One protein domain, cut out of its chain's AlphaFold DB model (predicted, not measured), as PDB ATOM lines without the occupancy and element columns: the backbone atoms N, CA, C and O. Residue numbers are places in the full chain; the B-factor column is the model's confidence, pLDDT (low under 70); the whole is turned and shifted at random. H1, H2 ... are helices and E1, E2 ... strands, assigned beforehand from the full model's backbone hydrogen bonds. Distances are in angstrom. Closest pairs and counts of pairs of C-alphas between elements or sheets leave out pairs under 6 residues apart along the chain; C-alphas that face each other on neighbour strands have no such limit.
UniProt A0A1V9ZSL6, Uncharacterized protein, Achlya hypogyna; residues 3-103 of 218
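AT A GLANCE: This is residues 3 to 103 of the 218 residues of an uncharacterized protein of Achlya hypogyna (UniProt A0A1V9ZSL6). Picture one sheet of six strands curled into a partly closed barrel, folded back on itself so that E1, E2 and E3 face E5 and E4, with E6 as the hinge. The longest helix, H3, crosses one end of this barrel from E2 to E5, while the short helices H1 and H2 and the unnamed residues 37 to 48 lie toward the other end. The printed part has 101 residues, in the order E1 E2 H1 H2 E3 H3 E4 E5 E6; the sheet's order is E1 E2 E3 E6 E5 E4, all antiparallel, and the class is mixed. The whole is compact, with a radius of gyration of the C-alphas of 13.0 A and spans of 34 by 28 by 24 A.

HOW THE PARTS SIT: Begin at inner strand E6, residues 95 to 102, and its neighbour E5, residues 85 to 92: N 97 and O 90 are 2.8 A apart, within hydrogen-bond range. On E5's other side find edge strand E4, residues 77 to 82, with N 79 and O 87 at 2.8 A; E4, E5 and E6 form a meander, each strand the antiparallel neighbour of the one before. E3, residues 49 to 54, pairs with E6 through N 52 and O 96, 2.9 A, and with E2, residues 11 to 17, through N 16 and O 53, 2.9 A. This pairing is staggered: residues 49 to 52 of E3 pair with E6 and 52 to 54 with E2. E1, residues 3 to 8, the other edge strand, forms a hairpin with E2, with N 6 and O 13 at 2.9 A. The closest C-alphas of E1 and E4 are those of Lys 8 and Ala 79, 7.2 A apart. H3, residues 60 to 72, is on the sheet at a height of 7.7 A, over E2 and E5 and only just not over E4, on which 2 of its 13 C-alphas fall; it runs across the strands, at 84 degrees to E2 on the local plane. Its closest C-alphas to E5 are Ser 67 and Pro 91, 5.6 A. H2, residues 30 to 36, is on the opposite face, over none of the strands, at a height of 8.3 A. H1, residues 24 to 28, only grazes the sheet. In H1, H2 and H3 every O i to N i+4 pair is within hydrogen-bond range.

IN THESE COORDINATES: Find C-alpha 95 at (47.661, 26.708, 27.383); from there E6 runs 22.8 A to C-alpha 102. E5 measures 21.9 A and E2 18.7 A. E1 begins at C-alpha 3, (33.949, 23.329, 25.198), and H3 runs 18.0 A from C-alpha 60 at (40.704, 27.785, 37.163).

THE WHOLE: The C-alphas of Lys 45 and Asp 61 are the two farthest apart, 36.4 A. The printed part has no cut, and the link from H2 to E3 is long, with 12 residues. Mean pLDDT of the printed part is 77.3; 21 residues are under 70, among them 39 to 47.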
ATOM      1  N   THR A   3      33.492  23.757  23.867       78.31
ATOM      2  CA  THR A   3      33.949  23.329  25.198       78.31
ATOM      3  C   THR A   3      33.918  21.809  25.353       78.31
ATOM      4  O   THR A   3      33.054  21.136  24.794       78.31
ATOM      5  N   PHE A   4      34.869  21.262  26.111       76.62
ATOM      6  CA  PHE A   4      34.945  19.839  26.452       76.62
ATOM      7  C   PHE A   4      35.456  19.647  27.885       76.62
ATOM      8  O   PHE A   4      36.136  20.509  28.436       76.62
ATOM      9  N   GLN A   5      35.111  18.526  28.520       73.69
ATOM     10  CA  GLN A   5      35.530  18.207  29.891       73.69
ATOM     11  C   GLN A   5      36.739  17.271  29.884       73.69
ATOM     12  O   GLN A   5      36.689  16.187  29.305       73.69
ATOM     13  N   VAL A   6      37.804  17.654  30.585       66.25
ATOM     14  CA  VAL A   6      38.973  16.800  30.821       66.25
ATOM     15  C   VAL A   6      38.856  16.192  32.209       66.25
ATOM     16  O   VAL A   6      38.742  16.915  33.198       66.25
ATOM     17  N   ARG A   7      38.913  14.857  32.293       67.38
ATOM     18  CA  ARG A   7      38.908  14.112  33.559       67.38
ATOM     19  C   ARG A   7      40.123  13.199  33.656       67.38
ATOM     20  O   ARG A   7      40.373  12.399  32.756       67.38
ATOM     21  N   LYS A   8      40.868  13.285  34.760       63.78
ATOM     22  CA  LYS A   8      41.996  12.387  35.053       63.78
ATOM     23  C   LYS A   8      42.155  12.174  36.557       63.78
ATOM     24  O   LYS A   8      42.670  13.039  37.263       63.78
ATOM     25  N   GLY A   9      41.771  10.999  37.054       71.25
ATOM     26  CA  GLY A   9      41.795  10.711  38.490       71.25
ATOM     27  C   GLY A   9      40.926  11.712  39.257       71.25
ATOM     28  O   GLY A   9      39.737  11.815  38.984       71.25
ATOM     29  N   LYS A  10      41.530  12.479  40.176       75.12
ATOM     30  CA  LYS A  10      40.844  13.532  40.949       75.12
ATOM     31  C   LYS A  10      40.644  14.861  40.205       75.12
ATOM     32  O   LYS A  10      40.016  15.760  40.748       75.12
ATOM     33  N   TRP A  11      41.227  15.019  39.018       60.28
ATOM     34  CA  TRP A  11      41.200  16.274  38.264       60.28
ATOM     35  C   TRP A  11      40.007  16.295  37.305       60.28
ATOM     36  O   TRP A  11      39.852  15.348  36.527       60.28
ATOM     37  N   SER A  12      39.198  17.359  37.334       73.06
ATOM     38  CA  SER A  12      38.106  17.587  36.376       73.06
ATOM     39  C   SER A  12      37.993  19.071  36.038       73.06
ATOM     40  O   SER A  12      37.692  19.880  36.908       73.06
ATOM     41  N   PHE A  13      38.186  19.443  34.776       75.25
ATOM     42  CA  PHE A  13      38.086  20.840  34.349       75.25
ATOM     43  C   PHE A  13      37.584  20.951  32.908       75.25
ATOM     44  O   PHE A  13      37.855  20.088  32.072       75.25
ATOM     45  N   ALA A  14      36.853  22.029  32.617       77.19
ATOM     46  CA  ALA A  14      36.405  22.323  31.265       77.19
ATOM     47  C   ALA A  14      37.487  23.096  30.505       77.19
ATOM     48  O   ALA A  14      38.084  24.045  31.019       77.19
ATOM     49  N   CYS A  15      37.720  22.666  29.275       73.62
ATOM     50  CA  CYS A  15      38.607  23.301  28.322       73.62
ATOM     51  C   CYS A  15      37.789  23.888  27.182       73.62
ATOM     52  O   CYS A  15      36.734  23.363  26.821       73.62
ATOM     53  N   GLU A  16      38.308  24.956  26.604       84.00
ATOM     54  CA  GLU A  16      37.763  25.593  25.422       84.00
ATOM     55  C   GLU A  16      38.786  25.532  24.289       84.00
ATOM     56  O   GLU A  16      39.961  25.861  24.475       84.00
ATOM     57  N   VAL A  17      38.337  25.085  23.117       82.81
ATOM     58  CA  VAL A  17      39.155  25.071  21.903       82.81
ATOM     59  C   VAL A  17      39.252  26.493  21.363       82.81
ATOM     60  O   VAL A  17      38.234  27.096  21.010       82.81
ATOM     61  N   GLN A  18      40.472  27.011  21.246       80.38
ATOM     62  CA  GLN A  18      40.695  28.327  20.658       80.38
ATOM     63  C   GLN A  18      40.714  28.234  19.131       80.38
ATOM     64  O   GLN A  18      41.714  27.832  18.535       80.38
ATOM     65  N   ALA A  19      39.613  28.637  18.493       77.12
ATOM     66  CA  ALA A  19      39.449  28.576  17.038       77.12
ATOM     67  C   ALA A  19      40.550  29.329  16.264       77.12
ATOM     68  O   ALA A  19      40.972  28.896  15.189       77.12
ATOM     69  N   ASP A  20      41.058  30.420  16.839       76.88
ATOM     70  CA  ASP A  20      42.080  31.268  16.218       76.88
ATOM     71  C   ASP A  20      43.457  30.595  16.173       76.88
ATOM     72  O   ASP A  20      44.263  30.877  15.289       76.88
ATOM     73  N   THR A  21      43.689  29.642  17.078       70.88
ATOM     74  CA  THR A  21      44.952  28.895  17.210       70.88
ATOM     75  C   THR A  21      44.967  27.579  16.434       70.88
ATOM     76  O   THR A  21      45.954  26.843  16.467       70.88
ATOM     77  N   LEU A  22      43.870  27.253  15.745       70.56
ATOM     78  CA  LEU A  22      43.780  26.033  14.957       70.56
ATOM     79  C   LEU A  22      44.709  26.112  13.743       70.56
ATOM     80  O   LEU A  22      44.695  27.089  12.988       70.56
ATOM     81  N   SER A  23      45.469  25.039  13.529       72.81
ATOM     82  CA  SER A  23      46.193  24.819  12.277       72.81
ATOM     83  C   SER A  23      45.218  24.820  11.087       72.81
ATOM     84  O   SER A  23      44.038  24.499  11.263       72.81
ATOM     85  N   PRO A  24      45.651  25.196   9.870       70.19
ATOM     86  CA  PRO A  24      44.780  25.180   8.693       70.19
ATOM     87  C   PRO A  24      44.170  23.793   8.435       70.19
ATOM     88  O   PRO A  24      43.022  23.703   8.001       70.19
ATOM     89  N   GLU A  25      44.880  22.721   8.786       66.00
ATOM     90  CA  GLU A  25      44.372  21.350   8.773       66.00
ATOM     91  C   GLU A  25      43.283  21.139   9.834       66.00
ATOM     92  O   GLU A  25      42.187  20.690   9.511       66.00
ATOM     93  N   ALA A  26      43.526  21.539  11.087       65.25
ATOM     94  CA  ALA A  26      42.519  21.435  12.144       65.25
ATOM     95  C   ALA A  26      41.284  22.314  11.878       65.25
ATOM     96  O   ALA A  26      40.191  21.980  12.327       65.25
ATOM     97  N   LYS A  27      41.429  23.418  11.130       74.56
ATOM     98  CA  LYS A  27      40.300  24.238  10.659       74.56
ATOM     99  C   LYS A  27      39.455  23.501   9.624       74.56
ATOM    100  O   LYS A  27      38.232  23.600   9.688       74.56
ATOM    101  N   ALA A  28      40.079  22.756   8.708       73.62
ATOM    102  CA  ALA A  28      39.359  21.919   7.746       73.62
ATOM    103  C   ALA A  28      38.583  20.791   8.445       73.62
ATOM    104  O   ALA A  28      37.460  20.477   8.055       73.62
ATOM    105  N   ASP A  29      39.145  20.264   9.535       69.69
ATOM    106  CA  ASP A  29      38.583  19.149  10.299       69.69
ATOM    107  C   ASP A  29      37.859  19.589  11.586       69.69
ATOM    108  O   ASP A  29      37.565  18.762  12.450       69.69
ATOM    109  N   ILE A  30      37.530  20.876  11.745       72.38
ATOM    110  CA  ILE A  30      36.973  21.394  13.005       72.38
ATOM    111  C   ILE A  30      35.633  20.735  13.360       72.38
ATOM    112  O   ILE A  30      35.353  20.485  14.530       72.38
ATOM    113  N   GLY A  31      34.829  20.382  12.350       70.69
ATOM    114  CA  GLY A  31      33.596  19.612  12.530       70.69
ATOM    115  C   GLY A  31      33.862  18.219  13.101       70.69
ATOM    116  O   GLY A  31      33.206  17.820  14.057       70.69
ATOM    117  N   LEU A  32      34.887  17.533  12.591       69.88
ATOM    118  CA  LEU A  32      35.323  16.224  13.077       69.88
ATOM    119  C   LEU A  32      35.924  16.315  14.485       69.88
ATOM    120  O   LEU A  32      35.669  15.438  15.300       69.88
ATOM    121  N   ILE A  33      36.653  17.386  14.819       69.06
ATOM    122  CA  ILE A  33      37.129  17.652  16.189       69.06
ATOM    123  C   ILE A  33      35.941  17.883  17.134       69.06
ATOM    124  O   ILE A  33      35.925  17.359  18.245       69.06
ATOM    125  N   HIS A  34      34.926  18.633  16.709       73.75
ATOM    126  CA  HIS A  34      33.717  18.832  17.506       73.75
ATOM    127  C   HIS A  34      32.914  17.548  17.699       73.75
ATOM    128  O   HIS A  34      32.373  17.356  18.787       73.75
ATOM    129  N   GLU A  35      32.838  16.685  16.687       70.12
ATOM    130  CA  GLU A  35      32.222  15.364  16.820       70.12
ATOM    131  C   GLU A  35      33.060  14.422  17.689       70.12
ATOM    132  O   GLU A  35      32.498  13.814  18.585       70.12
ATOM    133  N   LEU A  36      34.390  14.400  17.541       67.31
ATOM    134  CA  LEU A  36      35.342  13.670  18.403       67.31
ATOM    135  C   LEU A  36      35.184  14.022  19.878       67.31
ATOM    136  O   LEU A  36      35.283  13.171  20.757       67.31
ATOM    137  N   LEU A  37      34.999  15.311  20.153       69.94
ATOM    138  CA  LEU A  37      34.792  15.815  21.503       69.94
ATOM    139  C   LEU A  37      33.367  15.545  22.014       69.94
ATOM    140  O   LEU A  37      33.112  15.763  23.199       69.94
ATOM    141  N   LYS A  38      32.456  15.086  21.146       71.06
ATOM    142  CA  LYS A  38      31.092  14.675  21.490       71.06
ATOM    143  C   LYS A  38      30.962  13.151  21.634       71.06
ATOM    144  O   LYS A  38      30.423  12.755  22.658       71.06
ATOM    145  N   GLU A  39      31.456  12.324  20.702       48.78
ATOM    146  CA  GLU A  39      31.384  10.842  20.692       48.78
ATOM    147  C   GLU A  39      32.467  10.171  19.788       48.78
ATOM    148  O   GLU A  39      33.304  10.852  19.202       48.78
ATOM    149  N   ASP A  40      32.481   8.824  19.720       31.73
ATOM    150  CA  ASP A  40      33.478   7.946  19.063       31.73
ATOM    151  C   ASP A  40      33.718   8.256  17.567       31.73
ATOM    152  O   ASP A  40      32.792   8.253  16.762       31.73
ATOM    153  N   VAL A  41      34.984   8.424  17.158       40.44
ATOM    154  CA  VAL A  41      35.345   8.813  15.776       40.44
ATOM    155  C   VAL A  41      36.384   7.905  15.131       40.44
ATOM    156  O   VAL A  41      37.250   7.351  15.790       40.44
ATOM    157  N   LEU A  42      36.303   7.801  13.802       30.45
ATOM    158  CA  LEU A  42      37.252   7.192  12.866       30.45
ATOM    159  C   LEU A  42      38.145   8.279  12.225       30.45
ATOM    160  O   LEU A  42      37.633   9.282  11.741       30.45
ATOM    161  N   VAL A  43      39.468   8.083  12.179       34.25
ATOM    162  CA  VAL A  43      40.458   9.105  11.773       34.25
ATOM    163  C   VAL A  43      41.231   8.726  10.509       34.25
ATOM    164  O   VAL A  43      41.623   7.573  10.291       34.25
ATOM    165  N   THR A  44      41.469   9.762   9.702       36.59
ATOM    166  CA  THR A  44      42.306   9.844   8.497       36.59
ATOM    167  C   THR A  44      43.790  10.086   8.844       36.59
ATOM    168  O   THR A  44      44.159  10.380   9.970       36.59
ATOM    169  N   LYS A  45      44.703   9.908   7.880       44.53
ATOM    170  CA  LYS A  45      46.158   9.685   8.076       44.53
ATOM    171  C   LYS A  45      46.997  10.789   8.778       44.53
ATOM    172  O   LYS A  45      48.215  10.622   8.840       44.53
ATOM    173  N   ARG A  46      46.437  11.899   9.274       51.03
ATOM    174  CA  ARG A  46      47.195  12.996   9.922       51.03
ATOM    175  C   ARG A  46      46.653  13.285  11.325       51.03
ATOM    176  O   ARG A  46      45.448  13.287  11.521       51.03
ATOM    177  N   VAL A  47      47.551  13.511  12.287       60.28
ATOM    178  CA  VAL A  47      47.220  13.812  13.692       60.28
ATOM    179  C   VAL A  47      46.895  15.306  13.812       60.28
ATOM    180  O   VAL A  47      47.804  16.113  13.618       60.28
ATOM    181  N   PRO A  48      45.643  15.703  14.098       71.56
ATOM    182  CA  PRO A  48      45.304  17.112  14.263       71.56
ATOM    183  C   PRO A  48      45.911  17.670  15.560       71.56
ATOM    184  O   PRO A  48      45.776  17.068  16.630       71.56
ATOM    185  N   GLU A  49      46.563  18.833  15.458       81.25
ATOM    186  CA  GLU A  49      47.083  19.614  16.588       81.25
ATOM    187  C   GLU A  49      46.235  20.880  16.796       81.25
ATOM    188  O   GLU A  49      45.912  21.582  15.831       81.25
ATOM    189  N   PHE A  50      45.895  21.187  18.050       83.75
ATOM    190  CA  PHE A  50      45.160  22.399  18.434       83.75
ATOM    191  C   PHE A  50      45.523  22.860  19.846       83.75
ATOM    192  O   PHE A  50      46.066  22.076  20.620       83.75
ATOM    193  N   TYR A  51      45.198  24.103  20.206       87.06
ATOM    194  CA  TYR A  51      45.377  24.593  21.573       87.06
ATOM    195  C   TYR A  51      44.051  24.665  22.326       87.06
ATOM    196  O   TYR A  51      43.001  25.014  21.773       87.06
ATOM    197  N   ALA A  52      44.120  24.332  23.609       84.50
ATOM    198  CA  ALA A  52      43.019  24.438  24.544       84.50
ATOM    199  C   ALA A  52      43.397  25.373  25.696       84.50
ATOM    200  O   ALA A  52      44.445  25.209  26.330       84.50
ATOM    201  N   SER A  53      42.523  26.334  25.980       87.12
ATOM    202  CA  SER A  53      42.603  27.164  27.180       87.12
ATOM    203  C   SER A  53      41.566  26.736  28.205       87.12
ATOM    204  O   SER A  53      40.625  25.994  27.915       87.12
ATOM    205  N   TYR A  54      41.731  27.234  29.423       83.25
ATOM    206  CA  TYR A  54      40.693  27.172  30.436       83.25
ATOM    207  C   TYR A  54      39.387  27.794  29.911       83.25
ATOM    208  O   TYR A  54      39.396  28.906  29.382       83.25
ATOM    209  N   ALA A  55      38.275  27.071  30.062       81.38
ATOM    210  CA  ALA A  55      36.945  27.618  29.817       81.38
ATOM    211  C   ALA A  55      36.488  28.395  31.059       81.38
ATOM    212  O   ALA A  55      36.540  27.859  32.169       81.38
ATOM    213  N   SER A  56      35.975  29.615  30.878       72.62
ATOM    214  CA  SER A  56      35.567  30.537  31.961       72.62
ATOM    215  C   SER A  56      34.531  29.980  32.950       72.62
ATOM    216  O   SER A  56      34.276  30.578  33.992       72.62
ATOM    217  N   THR A  57      33.929  28.833  32.641       66.56
ATOM    218  CA  THR A  57      32.862  28.181  33.406       66.56
ATOM    219  C   THR A  57      33.346  27.122  34.405       66.56
ATOM    220  O   THR A  57      32.519  26.536  35.101       66.56
ATOM    221  N   ALA A  58      34.651  26.840  34.495       70.25
ATOM    222  CA  ALA A  58      35.199  25.773  35.352       70.25
ATOM    223  C   ALA A  58      36.039  26.293  36.536       70.25
ATOM    224  O   ALA A  58      36.161  27.490  36.748       70.25
ATOM    225  N   SER A  59      36.657  25.416  37.334       82.62
ATOM    226  CA  SER A  59      37.608  25.841  38.377       82.62
ATOM    227  C   SER A  59      38.999  26.104  37.784       82.62
ATOM    228  O   SER A  59      39.726  25.152  37.470       82.62
ATOM    229  N   PHE A  60      39.383  27.375  37.658       85.88
ATOM    230  CA  PHE A  60      40.704  27.785  37.163       85.88
ATOM    231  C   PHE A  60      41.849  27.165  37.979       85.88
ATOM    232  O   PHE A  60      42.826  26.683  37.408       85.88
ATOM    233  N   ASP A  61      41.683  27.064  39.300       87.50
ATOM    234  CA  ASP A  61      42.695  26.494  40.197       87.50
ATOM    235  C   ASP A  61      43.066  25.054  39.831       87.50
ATOM    236  O   ASP A  61      44.243  24.700  39.831       87.50
ATOM    237  N   GLN A  62      42.088  24.218  39.462       85.12
ATOM    238  CA  GLN A  62      42.369  22.833  39.069       85.12
ATOM    239  C   GLN A  62      43.085  22.749  37.722       85.12
ATOM    240  O   GLN A  62      43.990  21.929  37.571       85.12
ATOM    241  N   PHE A  63      42.707  23.599  36.761       88.12
ATOM    242  CA  PHE A  63      43.398  23.696  35.475       88.12
ATOM    243  C   PHE A  63      44.863  24.093  35.689       88.12
ATOM    244  O   PHE A  63      45.770  23.412  35.205       88.12
ATOM    245  N   ASN A  64      45.101  25.140  36.484       91.38
ATOM    246  CA  ASN A  64      46.441  25.649  36.750       91.38
ATOM    247  C   ASN A  64      47.298  24.644  37.542       91.38
ATOM    248  O   ASN A  64      48.454  24.400  37.192       91.38
ATOM    249  N   GLN A  65      46.726  23.991  38.561       92.19
ATOM    250  CA  GLN A  65      47.403  22.928  39.315       92.19
ATOM    251  C   GLN A  65      47.775  21.744  38.416       92.19
ATOM    252  O   GLN A  65      48.886  21.218  38.516       92.19
ATOM    253  N   PHE A  66      46.876  21.331  37.518       89.56
ATOM    254  CA  PHE A  66      47.140  20.237  36.589       89.56
ATOM    255  C   PHE A  66      48.210  20.599  35.550       89.56
ATOM    256  O   PHE A  66      49.123  19.800  35.319       89.56
ATOM    257  N   SER A  67      48.148  21.805  34.977       92.06
ATOM    258  CA  SER A  67      49.166  22.312  34.044       92.06
ATOM    259  C   SER A  67      50.545  22.365  34.706       92.06
ATOM    260  O   SER A  67      51.498  21.748  34.223       92.06
ATOM    261  N   THR A  68      50.622  22.971  35.894       93.75
ATOM    262  CA  THR A  68      51.857  23.066  36.689       93.75
ATOM    263  C   THR A  68      52.408  21.682  37.046       93.75
ATOM    264  O   THR A  68      53.615  21.439  36.968       93.75
ATOM    265  N   TYR A  69      51.540  20.730  37.399       93.38
ATOM    266  CA  TYR A  69      51.938  19.352  37.692       93.38
ATOM    267  C   TYR A  69      52.579  18.648  36.485       93.38
ATOM    268  O   TYR A  69      53.585  17.950  36.638       93.38
ATOM    269  N   LEU A  70      52.010  18.809  35.287       91.75
ATOM    270  CA  LEU A  70      52.564  18.220  34.068       91.75
ATOM    271  C   LEU A  70      53.886  18.891  33.670       91.75
ATOM    272  O   LEU A  70      54.864  18.189  33.397       91.75
ATOM    273  N   ALA A  71      53.933  20.226  33.713       93.06
ATOM    274  CA  ALA A  71      55.104  21.016  33.339       93.06
ATOM    275  C   ALA A  71      56.295  20.744  34.270       93.06
ATOM    276  O   ALA A  71      57.384  20.417  33.799       93.06
ATOM    277  N   SER A  72      56.074  20.758  35.591       95.75
ATOM    278  CA  SER A  72      57.120  20.496  36.600       95.75
ATOM    279  C   SER A  72      57.762  19.113  36.478       95.75
ATOM    280  O   SER A  72      58.891  18.909  36.919       95.75
ATOM    281  N   ARG A  73      57.060  18.148  35.874       94.00
ATOM    282  CA  ARG A  73      57.555  16.782  35.667       94.00
ATOM    283  C   ARG A  73      58.029  16.517  34.241       94.00
ATOM    284  O   ARG A  73      58.429  15.386  33.970       94.00
ATOM    285  N   ASN A  74      57.968  17.511  33.351       92.06
ATOM    286  CA  ASN A  74      58.217  17.362  31.916       92.06
ATOM    287  C   ASN A  74      57.400  16.199  31.309       92.06
ATOM    288  O   ASN A  74      57.939  15.297  30.664       92.06
ATOM    289  N   ARG A  75      56.095  16.164  31.609       93.19
ATOM    290  CA  ARG A  75      55.172  15.088  31.206       93.19
ATOM    291  C   ARG A  75      54.015  15.625  30.375       93.19
ATOM    292  O   ARG A  75      53.566  16.747  30.573       93.19
ATOM    293  N   ALA A  76      53.469  14.755  29.531       91.75
ATOM    294  CA  ALA A  76      52.183  14.965  28.881       91.75
ATOM    295  C   ALA A  76      51.051  14.282  29.667       91.75
ATOM    296  O   ALA A  76      51.212  13.210  30.265       91.75
ATOM    297  N   GLY A  77      49.877  14.903  29.666       88.62
ATOM    298  CA  GLY A  77      48.627  14.250  30.013       88.62
ATOM    299  C   GLY A  77      48.196  13.358  28.856       88.62
ATOM    300  O   GLY A  77      48.162  13.803  27.724       88.62
ATOM    301  N   VAL A  78      47.858  12.102  29.129       87.56
ATOM    302  CA  VAL A  78      47.213  11.223  28.152       87.56
ATOM    303  C   VAL A  78      45.874  10.799  28.732       87.56
ATOM    304  O   VAL A  78      45.805  10.419  29.907       87.56
ATOM    305  N   ALA A  79      44.830  10.911  27.925       82.62
ATOM    306  CA  ALA A  79      43.474  10.491  28.218       82.62
ATOM    307  C   ALA A  79      42.969   9.563  27.106       82.62
ATOM    308  O   ALA A  79      43.401   9.624  25.955       82.62
ATOM    309  N   THR A  80      42.056   8.672  27.469       82.12
ATOM    310  CA  THR A  80      41.337   7.835  26.510       82.12
ATOM    311  C   THR A  80      40.148   8.631  26.002       82.12
ATOM    312  O   THR A  80      39.283   8.956  26.808       82.12
ATOM    313  N   LEU A  81      40.116   8.942  24.705       79.19
ATOM    314  CA  LEU A  81      38.917   9.514  24.086       79.19
ATOM    315  C   LEU A  81      37.934   8.390  23.744       79.19
ATOM    316  O   LEU A  81      36.779   8.435  24.139       79.19
ATOM    317  N   SER A  82      38.447   7.328  23.115       80.75
ATOM    318  CA  SER A  82      37.705   6.108  22.798       80.75
ATOM    319  C   SER A  82      38.621   4.883  22.757       80.75
ATOM    320  O   SER A  82      39.819   4.971  23.056       80.75
ATOM    321  N   ARG A  83      38.080   3.717  22.376       76.44
ATOM    322  CA  ARG A  83      38.851   2.464  22.257       76.44
ATOM    323  C   ARG A  83      40.061   2.590  21.343       76.44
ATOM    324  O   ARG A  83      41.083   1.979  21.645       76.44
ATOM    325  N   ASP A  84      39.945   3.417  20.311       80.06
ATOM    326  CA  ASP A  84      40.923   3.548  19.238       80.06
ATOM    327  C   ASP A  84      41.713   4.855  19.301       80.06
ATOM    328  O   ASP A  84      42.570   5.067  18.452       80.06
ATOM    329  N   TYR A  85      41.464   5.737  20.280       81.12
ATOM    330  CA  TYR A  85      42.090   7.065  20.312       81.12
ATOM    331  C   TYR A  85      42.651   7.454  21.674       81.12
ATOM    332  O   TYR A  85      42.063   7.238  22.743       81.12
ATOM    333  N   TRP A  86      43.825   8.073  21.621       84.88
ATOM    334  CA  TRP A  86      44.390   8.844  22.713       84.88
ATOM    335  C   TRP A  86      44.200  10.328  22.471       84.88
ATOM    336  O   TRP A  86      44.402  10.832  21.370       84.88
ATOM    337  N   PHE A  87      43.877  11.020  23.551       86.00
ATOM    338  CA  PHE A  87      43.907  12.461  23.643       86.00
ATOM    339  C   PHE A  87      45.109  12.868  24.492       86.00
ATOM    340  O   PHE A  87      45.219  12.473  25.655       86.00
ATOM    341  N   ILE A  88      46.034  13.614  23.904       90.25
ATOM    342  CA  ILE A  88      47.287  14.025  24.532       90.25
ATOM    343  C   ILE A  88      47.207  15.521  24.828       90.25
ATOM    344  O   ILE A  88      46.842  16.300  23.957       90.25
ATOM    345  N   LEU A  89      47.568  15.909  26.050       91.44
ATOM    346  CA  LEU A  89      47.683  17.288  26.512       91.44
ATOM    347  C   LEU A  89      49.133  17.573  26.903       91.44
ATOM    348  O   LEU A  89      49.677  16.925  27.800       91.44
ATOM    349  N   ILE A  90      49.751  18.558  26.271       94.12
ATOM    350  CA  ILE A  90      51.113  19.003  26.562       94.12
ATOM    351  C   ILE A  90      51.012  20.423  27.125       94.12
ATOM    352  O   ILE A  90      50.446  21.282  26.451       94.12
ATOM    353  N   PRO A  91      51.484  20.682  28.359       94.06
ATOM    354  CA  PRO A  91      51.450  22.029  28.917       94.06
ATOM    355  C   PRO A  91      52.397  22.944  28.134       94.06
ATOM    356  O   PRO A  91      53.572  22.615  27.958       94.06
ATOM    357  N   GLU A  92      51.887  24.088  27.691       93.00
ATOM    358  CA  GLU A  92      52.639  25.119  26.976       93.00
ATOM    359  C   GLU A  92      52.250  26.486  27.547       93.00
ATOM    360  O   GLU A  92      51.200  27.042  27.235       93.00
ATOM    361  N   GLU A  93      53.084  26.985  28.463       89.12
ATOM    362  CA  GLU A  93      52.840  28.211  29.233       89.12
ATOM    363  C   GLU A  93      51.481  28.190  29.963       89.12
ATOM    364  O   GLU A  93      51.317  27.482  30.960       89.12
ATOM    365  N   HIS A  94      50.505  28.954  29.468       85.38
ATOM    366  CA  HIS A  94      49.157  29.086  30.026       85.38
ATOM    367  C   HIS A  94      48.099  28.268  29.268       85.38
ATOM    368  O   HIS A  94      46.908  28.347  29.583       85.38
ATOM    369  N   LEU A  95      48.517  27.487  28.271       91.44
ATOM    370  CA  LEU A  95      47.661  26.708  27.383       91.44
ATOM    371  C   LEU A  95      48.049  25.225  27.413       91.44
ATOM    372  O   LEU A  95      49.118  24.837  27.889       91.44
ATOM    373  N   PHE A  96      47.176  24.383  26.869       89.38
ATOM    374  CA  PHE A  96      47.535  23.023  26.490       89.38
ATOM    375  C   PHE A  96      47.623  22.915  24.980       89.38
ATOM    376  O   PHE A  96      46.649  23.194  24.282       89.38
ATOM    377  N   LYS A  97      48.755  22.422  24.486       92.00
ATOM    378  CA  LYS A  97      48.832  21.856  23.147       92.00
ATOM    379  C   LYS A  97      48.196  20.467  23.172       92.00
ATOM    380  O   LYS A  97      48.622  19.582  23.918       92.00
ATOM    381  N   CYS A  98      47.160  20.283  22.374       89.38
ATOM    382  CA  CYS A  98      46.345  19.081  22.311       89.38
ATOM    383  C   CYS A  98      46.586  18.315  21.010       89.38
ATOM    384  O   CYS A  98      46.722  18.908  19.939       89.38
ATOM    385  N   MET A  99      46.613  16.985  21.109       88.50
ATOM    386  CA  MET A  99      46.754  16.081  19.964       88.50
ATOM    387  C   MET A  99      45.810  14.887  20.108       88.50
ATOM    388  O   MET A  99      45.660  14.346  21.207       88.50
ATOM    389  N   ILE A 100      45.212  14.440  19.003       84.25
ATOM    390  CA  ILE A 100      44.388  13.221  18.962       84.25
ATOM    391  C   ILE A 100      45.098  12.172  18.112       84.25
ATOM    392  O   ILE A 100      45.254  12.337  16.905       84.25
ATOM    393  N   VAL A 101      45.530  11.084  18.745       84.19
ATOM    394  CA  VAL A 101      46.336  10.036  18.109       84.19
ATOM    395  C   VAL A 101      45.543   8.739  18.053       84.19
ATOM    396  O   VAL A 101      44.986   8.307  19.062       84.19
ATOM    397  N   LYS A 102      45.509   8.097  16.880       82.00
ATOM    398  CA  LYS A 102      44.950   6.752  16.735       82.00
ATOM    399  C   LYS A 102      45.854   5.752  17.450       82.00
ATOM    400  O   LYS A 102      47.047   5.690  17.172       82.00
ATOM    401  N   ARG A 103      45.284   4.945  18.335       81.38
ATOM    402  CA  ARG A 103      45.953   3.786  18.913       81.38
ATOM    403  C   ARG A 103      46.223   2.806  17.794       81.38
ATOM    404  O   ARG A 103      45.296   2.352  17.119       81.38
TER     405      ARG A 103